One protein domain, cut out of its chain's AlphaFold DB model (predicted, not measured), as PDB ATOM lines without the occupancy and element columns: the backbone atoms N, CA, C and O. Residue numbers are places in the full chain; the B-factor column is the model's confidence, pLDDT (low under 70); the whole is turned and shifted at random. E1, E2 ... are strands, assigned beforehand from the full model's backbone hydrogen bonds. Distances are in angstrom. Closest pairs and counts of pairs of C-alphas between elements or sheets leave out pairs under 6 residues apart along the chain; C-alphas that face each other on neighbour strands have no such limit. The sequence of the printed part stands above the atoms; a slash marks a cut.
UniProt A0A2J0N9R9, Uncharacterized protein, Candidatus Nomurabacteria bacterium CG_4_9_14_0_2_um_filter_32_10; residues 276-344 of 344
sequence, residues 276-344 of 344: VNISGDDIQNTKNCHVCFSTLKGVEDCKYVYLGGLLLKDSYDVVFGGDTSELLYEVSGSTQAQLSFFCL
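AT A GLANCE: This is residues 276 to 344 of the 344 residues of an uncharacterized protein of Candidatus Nomurabacteria bacterium CG_4_9_14_0_2_um_filter_32_10 (UniProt A0A2J0N9R9). With little regular structure, the printed part winds in stacked turns, a short solenoid, with strands E1, E2 and E3 side by side as one small wall of it. Residues 313 to 344, with no named element, wind on past E3. The 69 printed residues are all strand in class, with 9 in named elements, in the order E1, E2, E3 along the chain and across the all-parallel sheet. The whole is compact, radius of gyration of the C-alphas 9.7 A, yet elongated, spanning 30 by 16 by 15 A.

HOW THE PARTS SIT: Inner strand E2, residues 297 to 299, is parallel to edge strand E1, residues 284 to 286, at 18 degrees, with N 285 and O 298 2.8 A apart. E2 and edge strand E3, residues 310 to 312, are parallel at 2 degrees; N 298 and O 310 are 3.0 A apart.

IN THESE COORDINATES: E1, 5.7 A long, begins at C-alpha 284 (160.647, 154.729, 60.780). E2 measures 6.4 A. E3, 6.0 A, ends at C-alpha 312 (154.426, 161.095, 62.864).

THE WHOLE: The farthest C-alphas, Val 276 and Leu 344, are 31.3 A apart. The printed part has no cut; both links are short. Fourteen residues have pLDDT under 70, among them 338 to 344.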
ATOM      1  N   VAL A 276     154.340 148.370  55.579       89.06
ATOM      2  CA  VAL A 276     152.919 148.743  55.413       89.06
ATOM      3  C   VAL A 276     152.008 147.858  56.277       89.06
ATOM      4  O   VAL A 276     152.360 146.707  56.532       89.06
ATOM      5  N   ASN A 277     150.846 148.370  56.700       86.31
ATOM      6  CA  ASN A 277     149.848 147.671  57.534       86.31
ATOM      7  C   ASN A 277     150.427 147.108  58.854       86.31
ATOM      8  O   ASN A 277     150.184 145.948  59.191       86.31
ATOM      9  N   ILE A 278     151.213 147.899  59.600       75.12
ATOM     10  CA  ILE A 278     151.870 147.435  60.842       75.12
ATOM     11  C   ILE A 278     151.279 148.038  62.128       75.12
ATOM     12  O   ILE A 278     150.406 148.898  62.127       75.12
ATOM     13  N   SER A 279     151.823 147.631  63.268       88.88
ATOM     14  CA  SER A 279     151.983 148.463  64.472       88.88
ATOM     15  C   SER A 279     153.348 148.115  65.076       88.88
ATOM     16  O   SER A 279     153.837 147.011  64.828       88.88
ATOM     17  N   GLY A 280     154.001 149.015  65.814       75.94
ATOM     18  CA  GLY A 280     155.378 148.765  66.263       75.94
ATOM     19  C   GLY A 280     156.064 149.918  66.996       75.94
ATOM     20  O   GLY A 280     155.414 150.869  67.424       75.94
ATOM     21  N   ASP A 281     157.389 149.813  67.118       74.75
ATOM     22  CA  ASP A 281     158.272 150.762  67.809       74.75
ATOM     23  C   ASP A 281     159.669 150.818  67.137       74.75
ATOM     24  O   ASP A 281     159.962 149.964  66.294       74.75
ATOM     25  N   ASP A 282     160.469 151.866  67.405       73.19
ATOM     26  CA  ASP A 282     161.450 152.440  66.445       73.19
ATOM     27  C   ASP A 282     160.867 152.468  65.020       73.19
ATOM     28  O   ASP A 282     161.537 152.152  64.032       73.19
ATOM     29  N   ILE A 283     159.569 152.793  64.901       81.31
ATOM     30  CA  ILE A 283     158.956 152.828  63.582       81.31
ATOM     31  C   ILE A 283     159.573 154.009  62.844       81.31
ATOM     32  O   ILE A 283     159.467 155.162  63.277       81.31
ATOM     33  N   GLN A 284     160.193 153.708  61.705       79.00
ATOM     34  CA  GLN A 284     160.647 154.729  60.780       79.00
ATOM     35  C   GLN A 284     160.092 154.487  59.376       79.00
ATOM     36  O   GLN A 284     160.079 153.359  58.882       79.00
ATOM     37  N   ASN A 285     159.667 155.554  58.709       79.12
ATOM     38  CA  ASN A 285     159.224 155.588  57.309       79.12
ATOM     39  C   ASN A 285     158.216 154.467  56.967       79.12
ATOM     40  O   ASN A 285     158.513 153.611  56.139       79.12
ATOM     41  N   THR A 286     157.084 154.365  57.669       89.69
ATOM     42  CA  THR A 286     156.188 153.187  57.594       89.69
ATOM     43  C   THR A 286     154.722 153.571  57.796       89.69
ATOM     44  O   THR A 286     154.421 154.386  58.663       89.69
ATOM     45  N   LYS A 287     153.807 152.976  57.017       89.62
ATOM     46  CA  LYS A 287     152.426 153.470  56.853       89.62
ATOM     47  C   LYS A 287     151.327 152.410  56.986       89.62
ATOM     48  O   LYS A 287     151.618 151.227  57.170       89.62
ATOM     49  N   ASN A 288     150.060 152.822  56.881       87.31
ATOM     50  CA  ASN A 288     148.897 152.045  57.336       87.31
ATOM     51  C   ASN A 288     149.134 151.513  58.753       87.31
ATOM     52  O   ASN A 288     148.734 150.407  59.118       87.31
ATOM     53  N   CYS A 289     149.844 152.317  59.547       81.44
ATOM     54  CA  CYS A 289     150.130 151.982  60.913       81.44
ATOM     55  C   CYS A 289     148.826 151.986  61.688       81.44
ATOM     56  O   CYS A 289     147.881 152.730  61.413       81.44
ATOM     57  N   HIS A 290     148.753 151.084  62.647       84.44
ATOM     58  CA  HIS A 290     147.660 151.038  63.579       84.44
ATOM     59  C   HIS A 290     148.124 151.680  64.886       84.44
ATOM     60  O   HIS A 290     148.318 152.890  64.860       84.44
ATOM     61  N   VAL A 291     148.275 150.985  66.011       82.69
ATOM     62  CA  VAL A 291     148.717 151.691  67.231       82.69
ATOM     63  C   VAL A 291     150.191 152.083  67.093       82.69
ATOM     64  O   VAL A 291     151.003 151.264  66.655       82.69
ATOM     65  N   CYS A 292     150.534 153.324  67.441       86.12
ATOM     66  CA  CYS A 292     151.888 153.852  67.277       86.12
ATOM     67  C   CYS A 292     152.431 154.366  68.621       86.12
ATOM     68  O   CYS A 292     151.732 155.080  69.336       86.12
ATOM     69  N   PHE A 293     153.644 153.940  68.990       71.94
ATOM     70  CA  PHE A 293     154.165 154.066  70.359       71.94
ATOM     71  C   PHE A 293     155.232 155.150  70.500       71.94
ATOM     72  O   PHE A 293     154.920 156.211  71.027       71.94
ATOM     73  N   SER A 294     156.452 154.899  70.012       71.75
ATOM     74  CA  SER A 294     157.473 155.914  69.764       71.75
ATOM     75  C   SER A 294     157.808 155.924  68.277       71.75
ATOM     76  O   SER A 294     158.544 155.088  67.738       71.75
ATOM     77  N   THR A 295     157.212 156.870  67.562       79.81
ATOM     78  CA  THR A 295     157.367 156.987  66.110       79.81
ATOM     79  C   THR A 295     158.618 157.777  65.770       79.81
ATOM     80  O   THR A 295     158.535 158.935  65.370       79.81
ATOM     81  N   LEU A 296     159.791 157.169  65.987       75.44
ATOM     82  CA  LEU A 296     161.065 157.890  65.966       75.44
ATOM     83  C   LEU A 296     161.304 158.700  64.688       75.44
ATOM     84  O   LEU A 296     161.892 159.773  64.815       75.44
ATOM     85  N   LYS A 297     160.853 158.249  63.501       72.50
ATOM     86  CA  LYS A 297     160.833 159.107  62.298       72.50
ATOM     87  C   LYS A 297     159.905 158.660  61.152       72.50
ATOM     88  O   LYS A 297     160.288 157.774  60.397       72.50
ATOM     89  N   GLY A 298     158.803 159.360  60.874       79.50
ATOM     90  CA  GLY A 298     158.080 159.223  59.587       79.50
ATOM     91  C   GLY A 298     157.037 158.102  59.571       79.50
ATOM     92  O   GLY A 298     157.295 157.057  58.983       79.50
ATOM     93  N   VAL A 299     155.895 158.245  60.248       87.75
ATOM     94  CA  VAL A 299     155.022 157.083  60.532       87.75
ATOM     95  C   VAL A 299     153.549 157.383  60.287       87.75
ATOM     96  O   VAL A 299     153.007 158.249  60.949       87.75
ATOM     97  N   GLU A 300     152.906 156.679  59.353       87.44
ATOM     98  CA  GLU A 300     151.725 157.181  58.627       87.44
ATOM     99  C   GLU A 300     150.456 156.306  58.780       87.44
ATOM    100  O   GLU A 300     150.528 155.118  59.108       87.44
ATOM    101  N   ASP A 301     149.288 156.914  58.537       89.81
ATOM    102  CA  ASP A 301     147.894 156.408  58.672       89.81
ATOM    103  C   ASP A 301     147.473 155.932  60.093       89.81
ATOM    104  O   ASP A 301     146.445 155.267  60.296       89.81
ATOM    105  N   CYS A 302     148.298 156.284  61.075       81.25
ATOM    106  CA  CYS A 302     148.412 155.811  62.458       81.25
ATOM    107  C   CYS A 302     147.188 155.996  63.398       81.25
ATOM    108  O   CYS A 302     146.193 156.661  63.095       81.25
ATOM    109  N   LYS A 303     147.271 155.439  64.621       87.12
ATOM    110  CA  LYS A 303     146.261 155.586  65.688       87.12
ATOM    111  C   LYS A 303     146.741 155.592  67.126       87.12
ATOM    112  O   LYS A 303     147.715 154.928  67.453       87.12
ATOM    113  N   TYR A 304     145.957 156.270  67.968       77.44
ATOM    114  CA  TYR A 304     146.159 156.444  69.403       77.44
ATOM    115  C   TYR A 304     147.627 156.751  69.730       77.44
ATOM    116  O   TYR A 304     148.253 156.058  70.534       77.44
ATOM    117  N   VAL A 305     148.221 157.699  69.000       84.50
ATOM    118  CA  VAL A 305     149.675 157.841  68.955       84.50
ATOM    119  C   VAL A 305     150.228 158.657  70.099       84.50
ATOM    120  O   VAL A 305     150.491 159.849  69.994       84.50
ATOM    121  N   TYR A 306     150.431 157.963  71.202       69.88
ATOM    122  CA  TYR A 306     150.702 158.577  72.482       69.88
ATOM    123  C   TYR A 306     151.937 159.487  72.511       69.88
ATOM    124  O   TYR A 306     151.812 160.632  72.935       69.88
ATOM    125  N   LEU A 307     153.101 158.999  72.068       77.31
ATOM    126  CA  LEU A 307     154.308 159.803  71.891       77.31
ATOM    127  C   LEU A 307     154.659 159.816  70.407       77.31
ATOM    128  O   LEU A 307     155.165 158.837  69.853       77.31
ATOM    129  N   GLY A 308     154.450 160.957  69.760       72.81
ATOM    130  CA  GLY A 308     155.142 161.159  68.502       72.81
ATOM    131  C   GLY A 308     156.647 161.261  68.774       72.81
ATOM    132  O   GLY A 308     157.088 162.048  69.611       72.81
ATOM    133  N   GLY A 309     157.444 160.484  68.047       67.69
ATOM    134  CA  GLY A 309     158.830 160.860  67.776       67.69
ATOM    135  C   GLY A 309     158.866 161.927  66.678       67.69
ATOM    136  O   GLY A 309     157.995 162.797  66.622       67.69
ATOM    137  N   LEU A 310     159.842 161.858  65.769       67.75
ATOM    138  CA  LEU A 310     159.866 162.782  64.637       67.75
ATOM    139  C   LEU A 310     158.833 162.392  63.567       67.75
ATOM    140  O   LEU A 310     158.684 161.216  63.240       67.75
ATOM    141  N   LEU A 311     158.196 163.372  62.919       76.25
ATOM    142  CA  LEU A 311     157.430 163.157  61.674       76.25
ATOM    143  C   LEU A 311     156.396 162.008  61.751       76.25
ATOM    144  O   LEU A 311     156.279 161.197  60.834       76.25
ATOM    145  N   LEU A 312     155.663 161.880  62.849       87.00
ATOM    146  CA  LEU A 312     154.426 161.095  62.864       87.00
ATOM    147  C   LEU A 312     153.411 161.667  61.855       87.00
ATOM    148  O   LEU A 312     153.501 162.856  61.593       87.00
ATOM    149  N   LYS A 313     152.492 160.877  61.288       83.94
ATOM    150  CA  LYS A 313     151.623 161.230  60.143       83.94
ATOM    151  C   LYS A 313     150.262 160.522  60.192       83.94
ATOM    152  O   LYS A 313     150.172 159.406  60.705       83.94
ATOM    153  N   ASP A 314     149.208 161.143  59.654       88.44
ATOM    154  CA  ASP A 314     147.830 160.605  59.519       88.44
ATOM    155  C   ASP A 314     147.312 159.847  60.768       88.44
ATOM    156  O   ASP A 314     146.572 158.861  60.702       88.44
ATOM    157  N   SER A 315     147.749 160.330  61.933       83.38
ATOM    158  CA  SER A 315     147.646 159.709  63.254       83.38
ATOM    159  C   SER A 315     146.505 160.301  64.037       83.38
ATOM    160  O   SER A 315     146.279 161.490  63.907       83.38
ATOM    161  N   TYR A 316     145.781 159.587  64.907       82.00
ATOM    162  CA  TYR A 316     144.856 160.340  65.768       82.00
ATOM    163  C   TYR A 316     144.557 159.686  67.152       82.00
ATOM    164  O   TYR A 316     144.506 158.465  67.222       82.00
ATOM    165  N   ASP A 317     144.475 160.498  68.224       79.44
ATOM    166  CA  ASP A 317     144.617 160.299  69.704       79.44
ATOM    167  C   ASP A 317     146.058 160.376  70.241       79.44
ATOM    168  O   ASP A 317     146.673 159.375  70.576       79.44
ATOM    169  N   VAL A 318     146.625 161.582  70.284       84.19
ATOM    170  CA  VAL A 318     148.063 161.865  70.190       84.19
ATOM    171  C   VAL A 318     148.553 162.810  71.281       84.19
ATOM    172  O   VAL A 318     149.053 163.910  71.039       84.19
ATOM    173  N   VAL A 319     148.385 162.338  72.509       73.69
ATOM    174  CA  VAL A 319     148.634 163.024  73.781       73.69
ATOM    175  C   VAL A 319     149.926 163.863  73.752       73.69
ATOM    176  O   VAL A 319     149.882 165.093  73.765       73.69
ATOM    177  N   PHE A 320     151.083 163.233  73.596       73.81
ATOM    178  CA  PHE A 320     152.369 163.916  73.478       73.81
ATOM    179  C   PHE A 320     152.779 163.997  72.008       73.81
ATOM    180  O   PHE A 320     153.616 163.241  71.510       73.81
ATOM    181  N   GLY A 321     152.113 164.911  71.294       71.31
ATOM    182  CA  GLY A 321     152.311 165.135  69.864       71.31
ATOM    183  C   GLY A 321     153.773 165.431  69.536       71.31
ATOM    184  O   GLY A 321     154.357 166.396  70.032       71.31
ATOM    185  N   GLY A 322     154.364 164.585  68.702       69.00
ATOM    186  CA  GLY A 322     155.810 164.537  68.545       69.00
ATOM    187  C   GLY A 322     156.423 165.638  67.710       69.00
ATOM    188  O   GLY A 322     155.764 166.321  66.925       69.00
ATOM    189  N   ASP A 323     157.740 165.712  67.783       71.25
ATOM    190  CA  ASP A 323     158.499 166.748  67.118       71.25
ATOM    191  C   ASP A 323     158.331 166.700  65.583       71.25
ATOM    192  O   ASP A 323     158.613 165.713  64.914       71.25
ATOM    193  N   THR A 324     157.819 167.770  64.978       70.06
ATOM    194  CA  THR A 324     157.477 167.816  63.538       70.06
ATOM    195  C   THR A 324     156.424 166.775  63.098       70.06
ATOM    196  O   THR A 324     156.357 166.423  61.926       70.06
ATOM    197  N   SER A 325     155.607 166.248  64.014       84.56
ATOM    198  CA  SER A 325     154.508 165.308  63.710       84.56
ATOM    199  C   SER A 325     153.351 165.948  62.918       84.56
ATOM    200  O   SER A 325     153.335 167.159  62.737       84.56
ATOM    201  N   GLU A 326     152.383 165.160  62.448       68.50
ATOM    202  CA  GLU A 326     151.394 165.511  61.412       68.50
ATOM    203  C   GLU A 326     150.121 164.636  61.552       68.50
ATOM    204  O   GLU A 326     150.236 163.424  61.686       68.50
ATOM    205  N   LEU A 327     148.931 165.265  61.522       84.88
ATOM    206  CA  LEU A 327     147.560 164.745  61.801       84.88
ATOM    207  C   LEU A 327     147.457 164.018  63.149       84.88
ATOM    208  O   LEU A 327     148.176 163.052  63.321       84.88
ATOM    209  N   LEU A 328     146.681 164.511  64.142       81.81
ATOM    210  CA  LEU A 328     146.877 164.116  65.561       81.81
ATOM    211  C   LEU A 328     145.666 164.361  66.534       81.81
ATOM    212  O   LEU A 328     145.550 165.453  67.064       81.81
ATOM    213  N   TYR A 329     144.768 163.410  66.859       85.44
ATOM    214  CA  TYR A 329     143.651 163.581  67.860       85.44
ATOM    215  C   TYR A 329     144.072 163.623  69.345       85.44
ATOM    216  O   TYR A 329     145.263 163.762  69.531       85.44
ATOM    217  N   GLU A 330     143.170 163.489  70.355       71.69
ATOM    218  CA  GLU A 330     143.383 163.582  71.843       71.69
ATOM    219  C   GLU A 330     144.804 164.003  72.242       71.69
ATOM    220  O   GLU A 330     145.544 163.261  72.888       71.69
ATOM    221  N   VAL A 331     145.219 165.199  71.828       79.81
ATOM    222  CA  VAL A 331     146.532 165.711  72.220       79.81
ATOM    223  C   VAL A 331     146.450 166.093  73.707       79.81
ATOM    224  O   VAL A 331     145.362 166.206  74.272       79.81
ATOM    225  N   SER A 332     147.576 166.352  74.352       71.19
ATOM    226  CA  SER A 332     147.675 167.108  75.604       71.19
ATOM    227  C   SER A 332     148.769 168.171  75.549       71.19
ATOM    228  O   SER A 332     148.559 169.301  75.980       71.19
ATOM    229  N   GLY A 333     149.895 167.870  74.904       72.50
ATOM    230  CA  GLY A 333     150.941 168.846  74.657       72.50
ATOM    231  C   GLY A 333     151.967 168.348  73.655       72.50
ATOM    232  O   GLY A 333     152.611 167.333  73.885       72.50
ATOM    233  N   SER A 334     152.156 169.086  72.562       72.62
ATOM    234  CA  SER A 334     153.179 168.775  71.563       72.62
ATOM    235  C   SER A 334     154.456 169.612  71.678       72.62
ATOM    236  O   SER A 334     154.462 170.685  72.293       72.62
ATOM    237  N   THR A 335     155.518 169.159  71.002       66.62
ATOM    238  CA  THR A 335     156.541 170.037  70.404       66.62
ATOM    239  C   THR A 335     156.435 169.922  68.886       66.62
ATOM    240  O   THR A 335     156.315 168.821  68.377       66.62
ATOM    241  N   GLN A 336     156.409 171.037  68.145       57.16
ATOM    242  CA  GLN A 336     156.416 171.100  66.662       57.16
ATOM    243  C   GLN A 336     155.379 170.246  65.881       57.16
ATOM    244  O   GLN A 336     155.406 170.225  64.652       57.16
ATOM    245  N   ALA A 337     154.460 169.567  66.563       75.62
ATOM    246  CA  ALA A 337     153.462 168.688  65.979       75.62
ATOM    247  C   ALA A 337     152.328 169.470  65.303       75.62
ATOM    248  O   ALA A 337     151.864 170.491  65.815       75.62
ATOM    249  N   GLN A 338     151.873 168.968  64.163       53.72
ATOM    250  CA  GLN A 338     150.950 169.617  63.242       53.72
ATOM    251  C   GLN A 338     149.620 168.864  63.230       53.72
ATOM    252  O   GLN A 338     149.595 167.641  63.335       53.72
ATOM    253  N   LEU A 339     148.511 169.592  63.044       69.50
ATOM    254  CA  LEU A 339     147.145 169.041  63.005       69.50
ATOM    255  C   LEU A 339     146.732 168.319  64.311       69.50
ATOM    256  O   LEU A 339     146.016 167.321  64.278       69.50
ATOM    257  N   SER A 340     147.161 168.858  65.455       69.75
ATOM    258  CA  SER A 340     146.656 168.526  66.793       69.75
ATOM    259  C   SER A 340     145.169 168.849  66.948       69.75
ATOM    260  O   SER A 340     144.752 169.987  66.736       69.75
ATOM    261  N   PHE A 341     144.383 167.875  67.397       69.81
ATOM    262  CA  PHE A 341     142.999 168.035  67.803       69.81
ATOM    263  C   PHE A 341     142.934 167.896  69.338       69.81
ATOM    264  O   PHE A 341     143.481 166.993  69.972       69.81
ATOM    265  N   PHE A 342     142.256 168.866  69.924       64.75
ATOM    266  CA  PHE A 342     142.122 169.216  71.332       64.75
ATOM    267  C   PHE A 342     143.346 169.500  72.197       64.75
ATOM    268  O   PHE A 342     143.266 170.546  72.789       64.75
ATOM    269  N   CYS A 343     144.468 168.787  72.283       65.44
ATOM    270  CA  CYS A 343     145.517 169.169  73.276       65.44
ATOM    271  C   CYS A 343     144.960 169.180  74.724       65.44
ATOM    272  O   CYS A 343     143.969 168.495  74.991       65.44
ATOM    273  N   LEU A 344     145.605 169.855  75.680       52.22
ATOM    274  CA  LEU A 344     145.140 170.020  77.066       52.22
ATOM    275  C   LEU A 344     145.744 171.315  77.634       52.22
ATOM    276  O   LEU A 344     146.390 171.261  78.697       52.22
TER     277      LEU A 344